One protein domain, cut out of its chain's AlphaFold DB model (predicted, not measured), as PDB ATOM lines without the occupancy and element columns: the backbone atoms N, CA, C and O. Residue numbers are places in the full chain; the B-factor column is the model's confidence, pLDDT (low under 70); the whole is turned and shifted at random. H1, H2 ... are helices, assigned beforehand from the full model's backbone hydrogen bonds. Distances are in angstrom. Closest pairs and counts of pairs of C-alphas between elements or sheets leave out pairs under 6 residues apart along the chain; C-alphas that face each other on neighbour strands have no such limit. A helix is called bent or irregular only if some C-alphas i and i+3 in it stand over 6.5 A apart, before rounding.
ATOM      1  N   SER A  13     121.045 187.743 206.992       81.56
ATOM      2  CA  SER A  13     120.218 187.134 208.045       81.56
ATOM      3  C   SER A  13     119.960 185.641 207.832       81.56
ATOM      4  O   SER A  13     119.987 184.868 208.786       81.56
ATOM      5  N   GLU A  14     119.732 185.216 206.590       86.62
ATOM      6  CA  GLU A  14     119.555 183.807 206.228       86.62
ATOM      7  C   GLU A  14     120.861 183.030 206.369       86.62
ATOM      8  O   GLU A  14     120.852 181.896 206.855       86.62
ATOM      9  N   LEU A  15     121.985 183.655 206.003       84.44
ATOM     10  CA  LEU A  15     123.314 183.091 206.215       84.44
ATOM     11  C   LEU A  15     123.593 182.912 207.712       84.44
ATOM     12  O   LEU A  15     124.028 181.840 208.119       84.44
ATOM     13  N   GLN A  16     123.280 183.919 208.535       83.56
ATOM     14  CA  GLN A  16     123.437 183.857 209.992       83.56
ATOM     15  C   GLN A  16     122.593 182.726 210.597       83.56
ATOM     16  O   GLN A  16     123.113 181.910 211.347       83.56
ATOM     17  N   SER A  17     121.318 182.622 210.215       88.00
ATOM     18  CA  SER A  17     120.425 181.547 210.673       88.00
ATOM     19  C   SER A  17     120.934 180.158 210.261       88.00
ATOM     20  O   SER A  17     120.914 179.211 211.050       88.00
ATOM     21  N   SER A  18     121.458 180.041 209.037       88.94
ATOM     22  CA  SER A  18     122.070 178.807 208.535       88.94
ATOM     23  C   SER A  18     123.331 178.446 209.325       88.94
ATOM     24  O   SER A  18     123.484 177.297 209.734       88.94
ATOM     25  N   LEU A  19     124.200 179.421 209.606       87.19
ATOM     26  CA  LEU A  19     125.399 179.234 210.426       87.19
ATOM     27  C   LEU A  19     125.058 178.836 211.865       87.19
ATOM     28  O   LEU A  19     125.656 177.891 212.379       87.19
ATOM     29  N   ASP A  20     124.073 179.488 212.483       87.75
ATOM     30  CA  ASP A  20     123.598 179.172 213.834       87.75
ATOM     31  C   ASP A  20     122.997 177.757 213.899       87.75
ATOM     32  O   ASP A  20     123.084 177.082 214.922       87.75
ATOM     33  N   SER A  21     122.410 177.265 212.801       90.69
ATOM     34  CA  SER A  21     121.925 175.880 212.724       90.69
ATOM     35  C   SER A  21     123.050 174.839 212.620       90.69
ATOM     36  O   SER A  21     122.859 173.695 213.033       90.69
ATOM     37  N   LEU A  22     124.222 175.243 212.112       93.25
ATOM     38  CA  LEU A  22     125.420 174.409 211.964       93.25
ATOM     39  C   LEU A  22     126.389 174.522 213.155       93.25
ATOM     40  O   LEU A  22     127.433 173.872 213.132       93.25
ATOM     41  N   HIS A  23     126.068 175.321 214.180       92.38
ATOM     42  CA  HIS A  23     126.878 175.470 215.392       92.38
ATOM     43  C   HIS A  23     126.043 175.251 216.655       92.38
ATOM     44  O   HIS A  23     125.011 175.886 216.873       92.38
ATOM     45  N   ARG A  24     126.508 174.378 217.549       93.00
ATOM     46  CA  ARG A  24     125.915 174.174 218.882       93.00
ATOM     47  C   ARG A  24     127.017 173.860 219.879       93.00
ATOM     48  O   ARG A  24     127.935 173.128 219.547       93.00
ATOM     49  N   HIS A  25     126.892 174.353 221.113       92.19
ATOM     50  CA  HIS A  25     127.865 174.089 222.188       92.19
ATOM     51  C   HIS A  25     129.325 174.365 221.772       92.19
ATOM     52  O   HIS A  25     130.208 173.588 222.119       92.19
ATOM     53  N   ASP A  26     129.547 175.437 221.001       90.44
ATOM     54  CA  ASP A  26     130.851 175.845 220.447       90.44
ATOM     55  C   ASP A  26     131.504 174.838 219.475       90.44
ATOM     56  O   ASP A  26     132.704 174.905 219.214       90.44
ATOM     57  N   GLU A  27     130.721 173.921 218.904       95.12
ATOM     58  CA  GLU A  27     131.177 172.896 217.959       95.12
ATOM     59  C   GLU A  27     130.398 172.993 216.636       95.12
ATOM     60  O   GLU A  27     129.221 173.370 216.616       95.12
ATOM     61  N   VAL A  28     131.056 172.630 215.532       94.06
ATOM     62  CA  VAL A  28     130.514 172.694 214.162       94.06
ATOM     63  C   VAL A  28     129.841 171.373 213.785       94.06
ATOM     64  O   VAL A  28     130.275 170.301 214.215       94.06
ATOM     65  N   PHE A  29     128.787 171.423 212.971       95.62
ATOM     66  CA  PHE A  29     128.184 170.243 212.353       95.62
ATOM     67  C   PHE A  29     129.238 169.414 211.615       95.62
ATOM     68  O   PHE A  29     129.972 169.930 210.777       95.62
ATOM     69  N   ASP A  30     129.292 168.121 211.932       95.44
ATOM     70  CA  ASP A  30     130.190 167.170 211.289       95.44
ATOM     71  C   ASP A  30     129.353 166.208 210.436       95.44
ATOM     72  O   ASP A  30     128.604 165.393 211.001       95.44
ATOM     73  N   PRO A  31     129.405 166.304 209.095       94.06
ATOM     74  CA  PRO A  31     128.646 165.411 208.230       94.06
ATOM     75  C   PRO A  31     129.076 163.949 208.401       94.06
ATOM     76  O   PRO A  31     128.227 163.060 208.278       94.06
ATOM     77  N   ASP A  32     130.337 163.704 208.759       94.62
ATOM     78  CA  ASP A  32     130.977 162.389 208.758       94.62
ATOM     79  C   ASP A  32     131.248 161.902 210.192       94.62
ATOM     80  O   ASP A  32     132.200 161.182 210.486       94.62
ATOM     81  N   VAL A  33     130.335 162.251 211.107       94.88
ATOM     82  CA  VAL A  33     130.371 161.871 212.532       94.88
ATOM     83  C   VAL A  33     130.566 160.364 212.764       94.88
ATOM     84  O   VAL A  33     131.125 159.969 213.789       94.88
ATOM     85  N   ASP A  34     130.139 159.519 211.822       93.56
ATOM     86  CA  ASP A  34     130.260 158.059 211.901       93.56
ATOM     87  C   ASP A  34     131.716 157.572 211.886       93.56
ATOM     88  O   ASP A  34     132.011 156.543 212.495       93.56
ATOM     89  N   ASP A  35     132.642 158.339 211.301       92.50
ATOM     90  CA  ASP A  35     134.075 158.013 211.275       92.50
ATOM     91  C   ASP A  35     134.710 158.065 212.674       92.50
ATOM     92  O   ASP A  35     135.731 157.419 212.945       92.50
ATOM     93  N   PHE A  36     134.083 158.813 213.586       91.69
ATOM     94  CA  PHE A  36     134.523 158.977 214.970       91.69
ATOM     95  C   PHE A  36     133.782 158.065 215.951       91.69
ATOM     96  O   PHE A  36     134.129 158.040 217.135       91.69
ATOM     97  N   ILE A  37     132.749 157.341 215.508       91.50
ATOM     98  CA  ILE A  37     131.983 156.426 216.356       91.50
ATOM     99  C   ILE A  37     132.645 155.042 216.298       91.50
ATOM    100  O   ILE A  37     132.627 154.399 215.248       91.50
ATOM    101  N   PRO A  38     133.177 154.507 217.417       87.94
ATOM    102  CA  PRO A  38     133.767 153.173 217.415       87.94
ATOM    103  C   PRO A  38     132.741 152.126 216.968       87.94
ATOM    104  O   PRO A  38     131.623 152.089 217.492       87.94
ATOM    105  N   LYS A  39     133.109 151.265 216.011       86.81
ATOM    106  CA  LYS A  39     132.233 150.176 215.538       86.81
ATOM    107  C   LYS A  39     131.972 149.148 216.639       86.81
ATOM    108  O   LYS A  39     130.849 148.680 216.781       86.81
ATOM    109  N   ASP A  40     132.996 148.870 217.444       83.69
ATOM    110  CA  ASP A  40     132.896 148.047 218.642       83.69
ATOM    111  C   ASP A  40     133.357 148.863 219.865       83.69
ATOM    112  O   ASP A  40     134.522 149.280 219.920       83.69
ATOM    113  N   PRO A  41     132.480 149.109 220.857       72.75
ATOM    114  CA  PRO A  41     132.851 149.837 222.068       72.75
ATOM    115  C   PRO A  41     133.969 149.152 222.870       72.75
ATOM    116  O   PRO A  41     134.630 149.823 223.658       72.75
ATOM    117  N   LYS A  42     134.220 147.848 222.667       75.81
ATOM    118  CA  LYS A  42     135.274 147.100 223.372       75.81
ATOM    119  C   LYS A  42     136.668 147.257 222.756       75.81
ATOM    120  O   LYS A  42     137.652 146.986 223.436       75.81
ATOM    121  N   VAL A  43     136.773 147.717 221.505       67.62
ATOM    122  CA  VAL A  43     138.045 147.775 220.745       67.62
ATOM    123  C   VAL A  43     138.613 149.205 220.654       67.62
ATOM    124  O   VAL A  43     139.737 149.420 220.207       67.62
ATOM    125  N   ALA A  44     137.877 150.205 221.149       58.38
ATOM    126  CA  ALA A  44     138.158 151.632 220.957       58.38
ATOM    127  C   ALA A  44     139.486 152.159 221.555       58.38
ATOM    128  O   ALA A  44     139.842 153.310 221.318       58.38
ATOM    129  N   ILE A  45     140.228 151.356 222.325       58.28
ATOM    130  CA  ILE A  45     141.436 151.813 223.034       58.28
ATOM    131  C   ILE A  45     142.708 151.700 222.166       58.28
ATOM    132  O   ILE A  45     143.685 152.392 222.436       58.28
ATOM    133  N   GLN A  46     142.727 150.884 221.103       55.88
ATOM    134  CA  GLN A  46     144.003 150.471 220.487       55.88
ATOM    135  C   GLN A  46     144.473 151.244 219.247       55.88
ATOM    136  O   GLN A  46     145.647 151.147 218.898       55.88
ATOM    137  N   HIS A  47     143.638 152.056 218.601       49.66
ATOM    138  CA  HIS A  47     144.026 152.697 217.340       49.66
ATOM    139  C   HIS A  47     143.812 154.196 217.366       49.66
ATOM    140  O   HIS A  47     142.800 154.618 216.839       49.66
ATOM    141  N   GLY A  48     144.743 154.968 217.947       58.59
ATOM    142  CA  GLY A  48     145.100 156.365 217.598       58.59
ATOM    143  C   GLY A  48     144.008 157.406 217.283       58.59
ATOM    144  O   GLY A  48     144.336 158.523 216.886       58.59
ATOM    145  N   GLN A  49     142.727 157.084 217.428       66.25
ATOM    146  CA  GLN A  49     141.608 157.931 217.100       66.25
ATOM    147  C   GLN A  49     141.538 158.944 218.220       66.25
ATOM    148  O   GLN A  49     141.346 158.606 219.390       66.25
ATOM    149  N   ARG A  50     141.765 160.205 217.852       76.06
ATOM    150  CA  ARG A  50     141.635 161.329 218.768       76.06
ATOM    151  C   ARG A  50     140.231 161.271 219.358       76.06
ATOM    152  O   ARG A  50     139.255 161.489 218.642       76.06
ATOM    153  N   GLN A  51     140.135 160.946 220.646       85.88
ATOM    154  CA  GLN A  51     138.857 160.963 221.339       85.88
ATOM    155  C   GLN A  51     138.284 162.374 221.241       85.88
ATOM    156  O   GLN A  51     138.920 163.348 221.649       85.88
ATOM    157  N   ARG A  52     137.091 162.491 220.655       93.56
ATOM    158  CA  ARG A  52     136.379 163.765 220.584       93.56
ATOM    159  C   ARG A  52     135.857 164.134 221.978       93.56
ATOM    160  O   ARG A  52     135.388 163.239 222.694       93.56
ATOM    161  N   PRO A  53     135.922 165.418 222.373       94.94
ATOM    162  CA  PRO A  53     135.440 165.861 223.676       94.94
ATOM    163  C   PRO A  53     133.932 165.620 223.819       94.94
ATOM    164  O   PRO A  53     133.203 165.448 222.845       94.94
ATOM    165  N   ARG A  54     133.425 165.623 225.055       95.25
ATOM    166  CA  ARG A  54     131.988 165.419 225.313       95.25
ATOM    167  C   ARG A  54     131.111 166.498 224.659       95.25
ATOM    168  O   ARG A  54     129.999 166.183 224.242       95.25
ATOM    169  N   THR A  55     131.600 167.737 224.568       95.94
ATOM    170  CA  THR A  55     130.925 168.880 223.918       95.94
ATOM    171  C   THR A  55     130.584 168.584 222.463       95.94
ATOM    172  O   THR A  55     129.429 168.748 222.076       95.94
ATOM    173  N   TYR A  56     131.534 168.017 221.714       97.00
ATOM    174  CA  TYR A  56     131.343 167.576 220.334       97.00
ATOM    175  C   TYR A  56     130.137 166.641 220.193       97.00
ATOM    176  O   TYR A  56     129.230 166.905 219.407       97.00
ATOM    177  N   TRP A  57     130.054 165.582 221.005       96.94
ATOM    178  CA  TRP A  57     128.943 164.626 220.923       96.94
ATOM    179  C   TRP A  57     127.589 165.264 221.256       96.94
ATOM    180  O   TRP A  57     126.599 164.989 220.577       96.94
ATOM    181  N   ARG A  58     127.550 166.164 222.250       97.56
ATOM    182  CA  ARG A  58     126.336 166.927 222.595       97.56
ATOM    183  C   ARG A  58     125.878 167.801 221.431       97.56
ATOM    184  O   ARG A  58     124.688 167.831 221.126       97.56
ATOM    185  N   ALA A  59     126.814 168.475 220.769       96.56
ATOM    186  CA  ALA A  59     126.545 169.298 219.598       96.56
ATOM    187  C   ALA A  59     125.985 168.473 218.436       96.56
ATOM    188  O   ALA A  59     124.921 168.810 217.914       96.56
ATOM    189  N   GLN A  60     126.630 167.351 218.092       97.19
ATOM    190  CA  GLN A  60     126.178 166.485 216.998       97.19
ATOM    191  C   GLN A  60     124.781 165.901 217.247       97.19
ATOM    192  O   GLN A  60     123.990 165.813 216.304       97.19
ATOM    193  N   CYS A  61     124.448 165.542 218.494       96.94
ATOM    194  CA  CYS A  61     123.092 165.137 218.867       96.94
ATOM    195  C   CYS A  61     122.095 166.295 218.731       96.94
ATOM    196  O   CYS A  61     121.057 166.126 218.094       96.94
ATOM    197  N   SER A  62     122.421 167.467 219.284       96.44
ATOM    198  CA  SER A  62     121.530 168.632 219.297       96.44
ATOM    199  C   SER A  62     121.188 169.132 217.891       96.44
ATOM    200  O   SER A  62     120.016 169.366 217.604       96.44
ATOM    201  N   MET A  63     122.175 169.236 216.992       95.88
ATOM    202  CA  MET A  63     121.957 169.673 215.604       95.88
ATOM    203  C   MET A  63     121.058 168.710 214.818       95.88
ATOM    204  O   MET A  63     120.292 169.147 213.967       95.88
ATOM    205  N   ARG A  64     121.089 167.414 215.153       95.25
ATOM    206  CA  ARG A  64     120.247 166.367 214.547       95.25
ATOM    207  C   ARG A  64     118.916 166.140 215.277       95.25
ATOM    208  O   ARG A  64     118.191 165.207 214.948       95.25
ATOM    209  N   GLY A  65     118.591 166.962 216.279       95.12
ATOM    210  CA  GLY A  65     117.335 166.870 217.031       95.12
ATOM    211  C   GLY A  65     117.262 165.725 218.049       95.12
ATOM    212  O   GLY A  65     116.178 165.402 218.529       95.12
ATOM    213  N   PHE A  66     118.391 165.107 218.405       96.94
ATOM    214  CA  PHE A  66     118.460 164.117 219.481       96.94
ATOM    215  C   PHE A  66     118.690 164.780 220.844       96.94
ATOM    216  O   PHE A  66     119.212 165.889 220.941       96.94
ATOM    217  N   SER A  67     118.359 164.059 221.922       96.00
ATOM    218  CA  SER A  67     118.700 164.490 223.284       96.00
ATOM    219  C   SER A  67     120.216 164.647 223.449       96.00
ATOM    220  O   SER A  67     120.977 163.723 223.143       96.00
ATOM    221  N   ASP A  68     120.635 165.802 223.972       96.19
ATOM    222  CA  ASP A  68     122.028 166.174 224.255       96.19
ATOM    223  C   ASP A  68     122.474 165.802 225.686       96.19
ATOM    224  O   ASP A  68     123.541 166.221 226.144       96.19
ATOM    225  N   GLN A  69     121.641 165.043 226.406       96.94
ATOM    226  CA  GLN A  69     121.888 164.575 227.768       96.94
ATOM    227  C   GLN A  69     122.379 163.123 227.776       96.94
ATOM    228  O   GLN A  69     122.069 162.336 226.876       96.94
ATOM    229  N   GLY A  70     123.109 162.756 228.828       96.25
ATOM    230  CA  GLY A  70     123.621 161.398 229.028       96.25
ATOM    231  C   GLY A  70     125.134 161.260 228.863       96.25
ATOM    232  O   GLY A  70     125.876 162.251 228.784       96.25
ATOM    233  N   THR A  71     125.600 160.015 228.872       96.38
ATOM    234  CA  THR A  71     127.019 159.663 228.713       96.38
ATOM    235  C   THR A  71     127.456 159.749 227.245       96.38
ATOM    236  O   THR A  71     126.635 159.734 226.326       96.38
ATOM    237  N   THR A  72     128.767 159.828 226.990       95.25
ATOM    238  CA  THR A  72     129.308 159.839 225.617       95.25
ATOM    239  C   THR A  72     128.879 158.607 224.817       95.25
ATOM    240  O   THR A  72     128.525 158.729 223.649       95.25
ATOM    241  N   GLN A  73     128.843 157.432 225.454       94.19
ATOM    242  CA  GLN A  73     128.442 156.179 224.809       94.19
ATOM    243  C   GLN A  73     126.964 156.189 224.402       94.19
ATOM    244  O   GLN A  73     126.628 155.731 223.312       94.19
ATOM    245  N   GLU A  74     126.085 156.748 225.238       96.44
ATOM    246  CA  GLU A  74     124.658 156.893 224.920       96.44
ATOM    247  C   GLU A  74     124.438 157.830 223.728       96.44
ATOM    248  O   GLU A  74     123.667 157.507 222.823       96.44
ATOM    249  N   MET A  75     125.142 158.965 223.687       97.44
ATOM    250  CA  MET A  75     125.078 159.897 222.555       97.44
ATOM    251  C   MET A  75     125.602 159.255 221.265       97.44
ATOM    252  O   MET A  75     124.933 159.314 220.233       97.44
ATOM    253  N   GLN A  76     126.741 158.560 221.330       95.69
ATOM    254  CA  GLN A  76     127.281 157.793 220.203       95.69
ATOM    255  C   GLN A  76     126.309 156.705 219.727       95.69
ATOM    256  O   GLN A  76     126.151 156.514 218.525       95.69
ATOM    257  N   ALA A  77     125.626 156.009 220.641       95.56
ATOM    258  CA  ALA A  77     124.637 154.995 220.286       95.56
ATOM    259  C   ALA A  77     123.426 155.591 219.552       95.56
ATOM    260  O   ALA A  77     122.975 155.015 218.564       95.56
ATOM    261  N   ARG A  78     122.929 156.760 219.980       96.38
ATOM    262  CA  ARG A  78     121.854 157.478 219.269       96.38
ATOM    263  C   ARG A  78     122.289 157.887 217.868       96.38
ATOM    264  O   ARG A  78     121.554 157.650 216.917       96.38
ATOM    265  N   LEU A  79     123.491 158.451 217.747       96.00
ATOM    266  CA  LEU A  79     124.044 158.850 216.454       96.00
ATOM    267  C   LEU A  79     124.234 157.640 215.535       96.00
ATOM    268  O   LEU A  79     123.869 157.727 214.369       96.00
ATOM    269  N   ARG A  80     124.697 156.498 216.057       94.69
ATOM    270  CA  ARG A  80     124.860 155.253 215.288       94.69
ATOM    271  C   ARG A  80     123.535 154.715 214.736       94.69
ATOM    272  O   ARG A  80     123.501 154.187 213.634       94.69
ATOM    273  N   ASN A  81     122.451 154.854 215.497       94.38
ATOM    274  CA  ASN A  81     121.130 154.330 215.137       94.38
ATOM    275  C   ASN A  81     120.259 155.335 214.358       94.38
ATOM    276  O   ASN A  81     119.062 155.097 214.175       94.38
ATOM    277  N   ARG A  82     120.812 156.480 213.934       94.38
ATOM    278  CA  ARG A  82     120.047 157.511 213.219       94.38
ATOM    279  C   ARG A  82     119.732 157.089 211.784       94.38
ATOM    280  O   ARG A  82     120.489 156.356 211.155       94.38
ATOM    281  N   LYS A  83     118.641 157.623 211.231       92.62
ATOM    282  CA  LYS A  83     118.365 157.528 209.792       92.62
ATOM    283  C   LYS A  83     119.212 158.568 209.072       92.62
ATOM    284  O   LYS A  83     118.987 159.749 209.270       92.62
ATOM    285  N   GLN A  84     120.158 158.149 208.239       87.12
ATOM    286  CA  GLN A  84     121.094 159.069 207.579       87.12
ATOM    287  C   GLN A  84     120.382 160.143 206.731       87.12
ATOM    288  O   GLN A  84     120.841 161.280 206.669       87.12
ATOM    289  N   ASP A  85     119.201 159.825 206.191       84.38
ATOM    290  CA  ASP A  85     118.353 160.763 205.447       84.38
ATOM    291  C   ASP A  85     117.941 161.996 206.266       84.38
ATOM    292  O   ASP A  85     117.700 163.058 205.685       84.38
ATOM    293  N   SER A  86     117.904 161.905 207.604       85.88
ATOM    294  CA  SER A  86     117.616 163.065 208.458       85.88
ATOM    295  C   SER A  86     118.706 164.134 208.395       85.88
ATOM    296  O   SER A  86     118.426 165.296 208.669       85.88
ATOM    297  N   ASP A  87     119.927 163.764 208.000       91.75
ATOM    298  CA  ASP A  87     121.063 164.684 207.899       91.75
ATOM    299  C   ASP A  87     121.056 165.454 206.564       91.75
ATOM    300  O   ASP A  87     121.844 166.384 206.382       91.75
ATOM    301  N   THR A  88     120.167 165.106 205.623       90.88
ATOM    302  CA  THR A  88     120.132 165.695 204.273       90.88
ATOM    303  C   THR A  88     119.919 167.205 204.309       90.88
ATOM    304  O   THR A  88     120.589 167.934 203.579       90.88
ATOM    305  N   SER A  89     119.028 167.697 205.176       90.12
ATOM    306  CA  SER A  89     118.771 169.136 205.309       90.12
ATOM    307  C   SER A  89     120.002 169.882 205.832       90.12
ATOM    308  O   SER A  89     120.355 170.922 205.287       90.12
ATOM    309  N   LEU A  90     120.708 169.324 206.819       90.69
ATOM    310  CA  LEU A  90     121.932 169.906 207.381       90.69
ATOM    311  C   LEU A  90     123.077 169.897 206.364       90.69
ATOM    312  O   LEU A  90     123.742 170.916 206.197       90.69
ATOM    313  N   ARG A  91     123.254 168.800 205.616       93.00
ATOM    314  CA  ARG A  91     124.235 168.711 204.520       93.00
ATOM    315  C   ARG A  91     123.935 169.718 203.408       93.00
ATOM    316  O   ARG A  91     124.852 170.347 202.890       93.00
ATOM    317  N   GLN A  92     122.663 169.912 203.056       91.00
ATOM    318  CA  GLN A  92     122.261 170.940 202.091       91.00
ATOM    319  C   GLN A  92     122.533 172.349 202.619       91.00
ATOM    320  O   GLN A  92     123.024 173.185 201.865       91.00
ATOM    321  N   THR A  93     122.250 172.618 203.895       89.44
ATOM    322  CA  THR A  93     122.566 173.903 204.533       89.44
ATOM    323  C   THR A  93     124.070 174.152 204.536       89.44
ATOM    324  O   THR A  93     124.496 175.221 204.112       89.44
ATOM    325  N   GLN A  94     124.880 173.160 204.911       90.56
ATOM    326  CA  GLN A  94     126.339 173.241 204.857       90.56
ATOM    327  C   GLN A  94     126.831 173.529 203.433       90.56
ATOM    328  O   GLN A  94     127.541 174.506 203.223       90.56
ATOM    329  N   ALA A  95     126.379 172.761 202.439       89.88
ATOM    330  CA  ALA A  95     126.756 172.974 201.043       89.88
ATOM    331  C   ALA A  95     126.292 174.340 200.507       89.88
ATOM    332  O   ALA A  95     126.947 174.929 199.650       89.88
ATOM    333  N   ARG A  96     125.151 174.858 200.983       86.81
ATOM    334  CA  ARG A  96     124.698 176.219 200.664       86.81
ATOM    335  C   ARG A  96     125.635 177.253 201.270       86.81
ATOM    336  O   ARG A  96     126.011 178.163 200.546       86.81
ATOM    337  N   VAL A  97     126.017 177.108 202.538       84.69
ATOM    338  CA  VAL A  97     126.952 178.011 203.227       84.69
ATOM    339  C   VAL A  97     128.335 177.981 202.569       84.69
ATOM    340  O   VAL A  97     128.893 179.042 202.331       84.69
ATOM    341  N   GLU A  98     128.848 176.806 202.192       85.88
ATOM    342  CA  GLU A  98     130.135 176.653 201.490       85.88
ATOM    343  C   GLU A  98     130.132 177.281 200.087       85.88
ATOM    344  O   GLU A  98     131.158 177.768 199.623       85.88
ATOM    345  N   LYS A  99     128.981 177.272 199.400       83.44
ATOM    346  CA  LYS A  99     128.811 177.903 198.080       83.44
ATOM    347  C   LYS A  99     128.565 179.398 198.145       83.44
ATOM    348  O   LYS A  99     128.701 180.063 197.117       83.44
ATOM    349  N   VAL A 100     128.146 179.923 199.297       79.19
ATOM    350  CA  VAL A 100     128.219 181.361 199.500       79.19
ATOM    351  C   VAL A 100     129.706 181.648 199.560       79.19
ATOM    352  O   VAL A 100     130.360 181.386 200.562       79.19
ATOM    353  N   ASP A 101     130.229 182.149 198.447       65.69
ATOM    354  CA  ASP A 101     131.529 182.796 198.382       65.69
ATOM    355  C   ASP A 101     131.380 184.061 199.230       65.69
ATOM    356  O   ASP A 101     131.069 185.146 198.735       65.69
ATOM    357  N   VAL A 102     131.379 183.872 200.556       59.19
ATOM    358  CA  VAL A 102     131.240 184.938 201.534       59.19
ATOM    359  C   VAL A 102     132.441 185.813 201.238       59.19
ATOM    360  O   VAL A 102     133.565 185.360 201.469       59.19
ATOM    361  N   PRO A 103     132.252 187.027 200.689       59.69
ATOM    362  CA  PRO A 103     133.384 187.868 200.350       59.69
ATOM    363  C   PRO A 103     134.233 187.976 201.612       59.69
ATOM    364  O   PRO A 103     133.650 188.197 202.674       59.69
ATOM    365  N   ASN A 104     135.559 187.800 201.524       62.16
ATOM    366  CA  ASN A 104     136.489 187.839 202.671       62.16
ATOM    367  C   ASN A 104     136.121 188.909 203.726       62.16
ATOM    368  O   ASN A 104     136.253 188.689 204.926       62.16
TER     369      ASN A 104
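This is residues 13 to 104 of the 306 residues of an uncharacterized protein of Dothistroma septosporum (strain NZE10 / CBS 128990) (UniProt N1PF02). The longest helix, H5, runs back from a tight link after H4 toward one end of an elongated body, where its residues 93 to 97 pack on H1; the other main pair, H3 and H4, lies side by side, with the short helix H2 close by. At the end of the long axis away from H1 a loop sticks out with residues 42 to 48, so the outline has a helical end and a bare loop end. The 92 printed residues hold five named helices in the order H1, H2, H3, H4, H5 and no named strand, and the class is all helix. The whole is only just compact, close to loose, with a radius of gyration of the C-alphas of 14.4 A and spans of 46 by 26 by 23 A.

H5, residues 84 to 99, is irregular, but only just: C-alphas 86 and 89 are 6.9 A apart, and its line is a rough one. It has a kink of 29 degrees near residue 91. H5 touches H1, residues 13 to 21, with its residues 93 to 97 alone; the closest C-alphas are those of Ser 18 and Thr 93, 6.3 A apart. The two run opposite ways at a steep tilt of 43 degrees. H3, residues 54 to 63, is only just apart from H5, the closest C-alphas being 8.2 A apart. H3 and H1 are close but not clearly touching, with the C-alphas of Ser 21 and Met 63 the closest at 6.8 A; they run opposite ways at a steep tilt of 52 degrees. H3 touches H4, residues 72 to 80, with 9 pairs of C-alphas within 8 A, the closest being those of Arg 54 and Thr 72 at 6.2 A. These two run the same way at a shallow tilt of 34 degrees, only just short of steep. H2, residues 33 to 36, touches no helix but is near H4: the closest C-alphas, those of Asp 34 and Arg 80, are 7.0 A apart. H2 and H3 are close but not clearly touching, with the C-alphas of Val 33 and Gln 60 at 7.7 A. H1 is apart from H4, and H2 is apart from H5. In H1, H3 and H4 every O i to N i+4 pair is within hydrogen-bond range; in H5 9 of 12 are, and H2 is too short for such a pair.

H5 is 22.5 A from its first to its last C-alpha, from Gln 84 at (121.094, 159.069, 207.579) to Lys 99 at (128.811, 177.903, 198.080). H3 is 14.6 A long, H1 12.3 A, H4 12.1 A and H2 5.6 A. H1 begins with C-alpha 13 at (120.218, 187.134, 208.045). Residues 23 to 24 pair with residues 27 to 28, antiparallel, in stretches too short to be named.

The C-alphas of Lys 42 and Pro 103 are the two farthest apart, at 46.9 A, while those of Ser 13 and Asn 104 are 17.1 A apart. The printed part has no cut. The links from H1 to H2, 11 residues, and from H2 to H3, 17 residues, are long; H3 to H4 is short and H4 to H5 tight. Residues 37 to 53 hold no named element, and 42 to 48 stand free. The mean pLDDT of the printed part is 87.7; residues 43 to 49 and 101 to 104 are under 70.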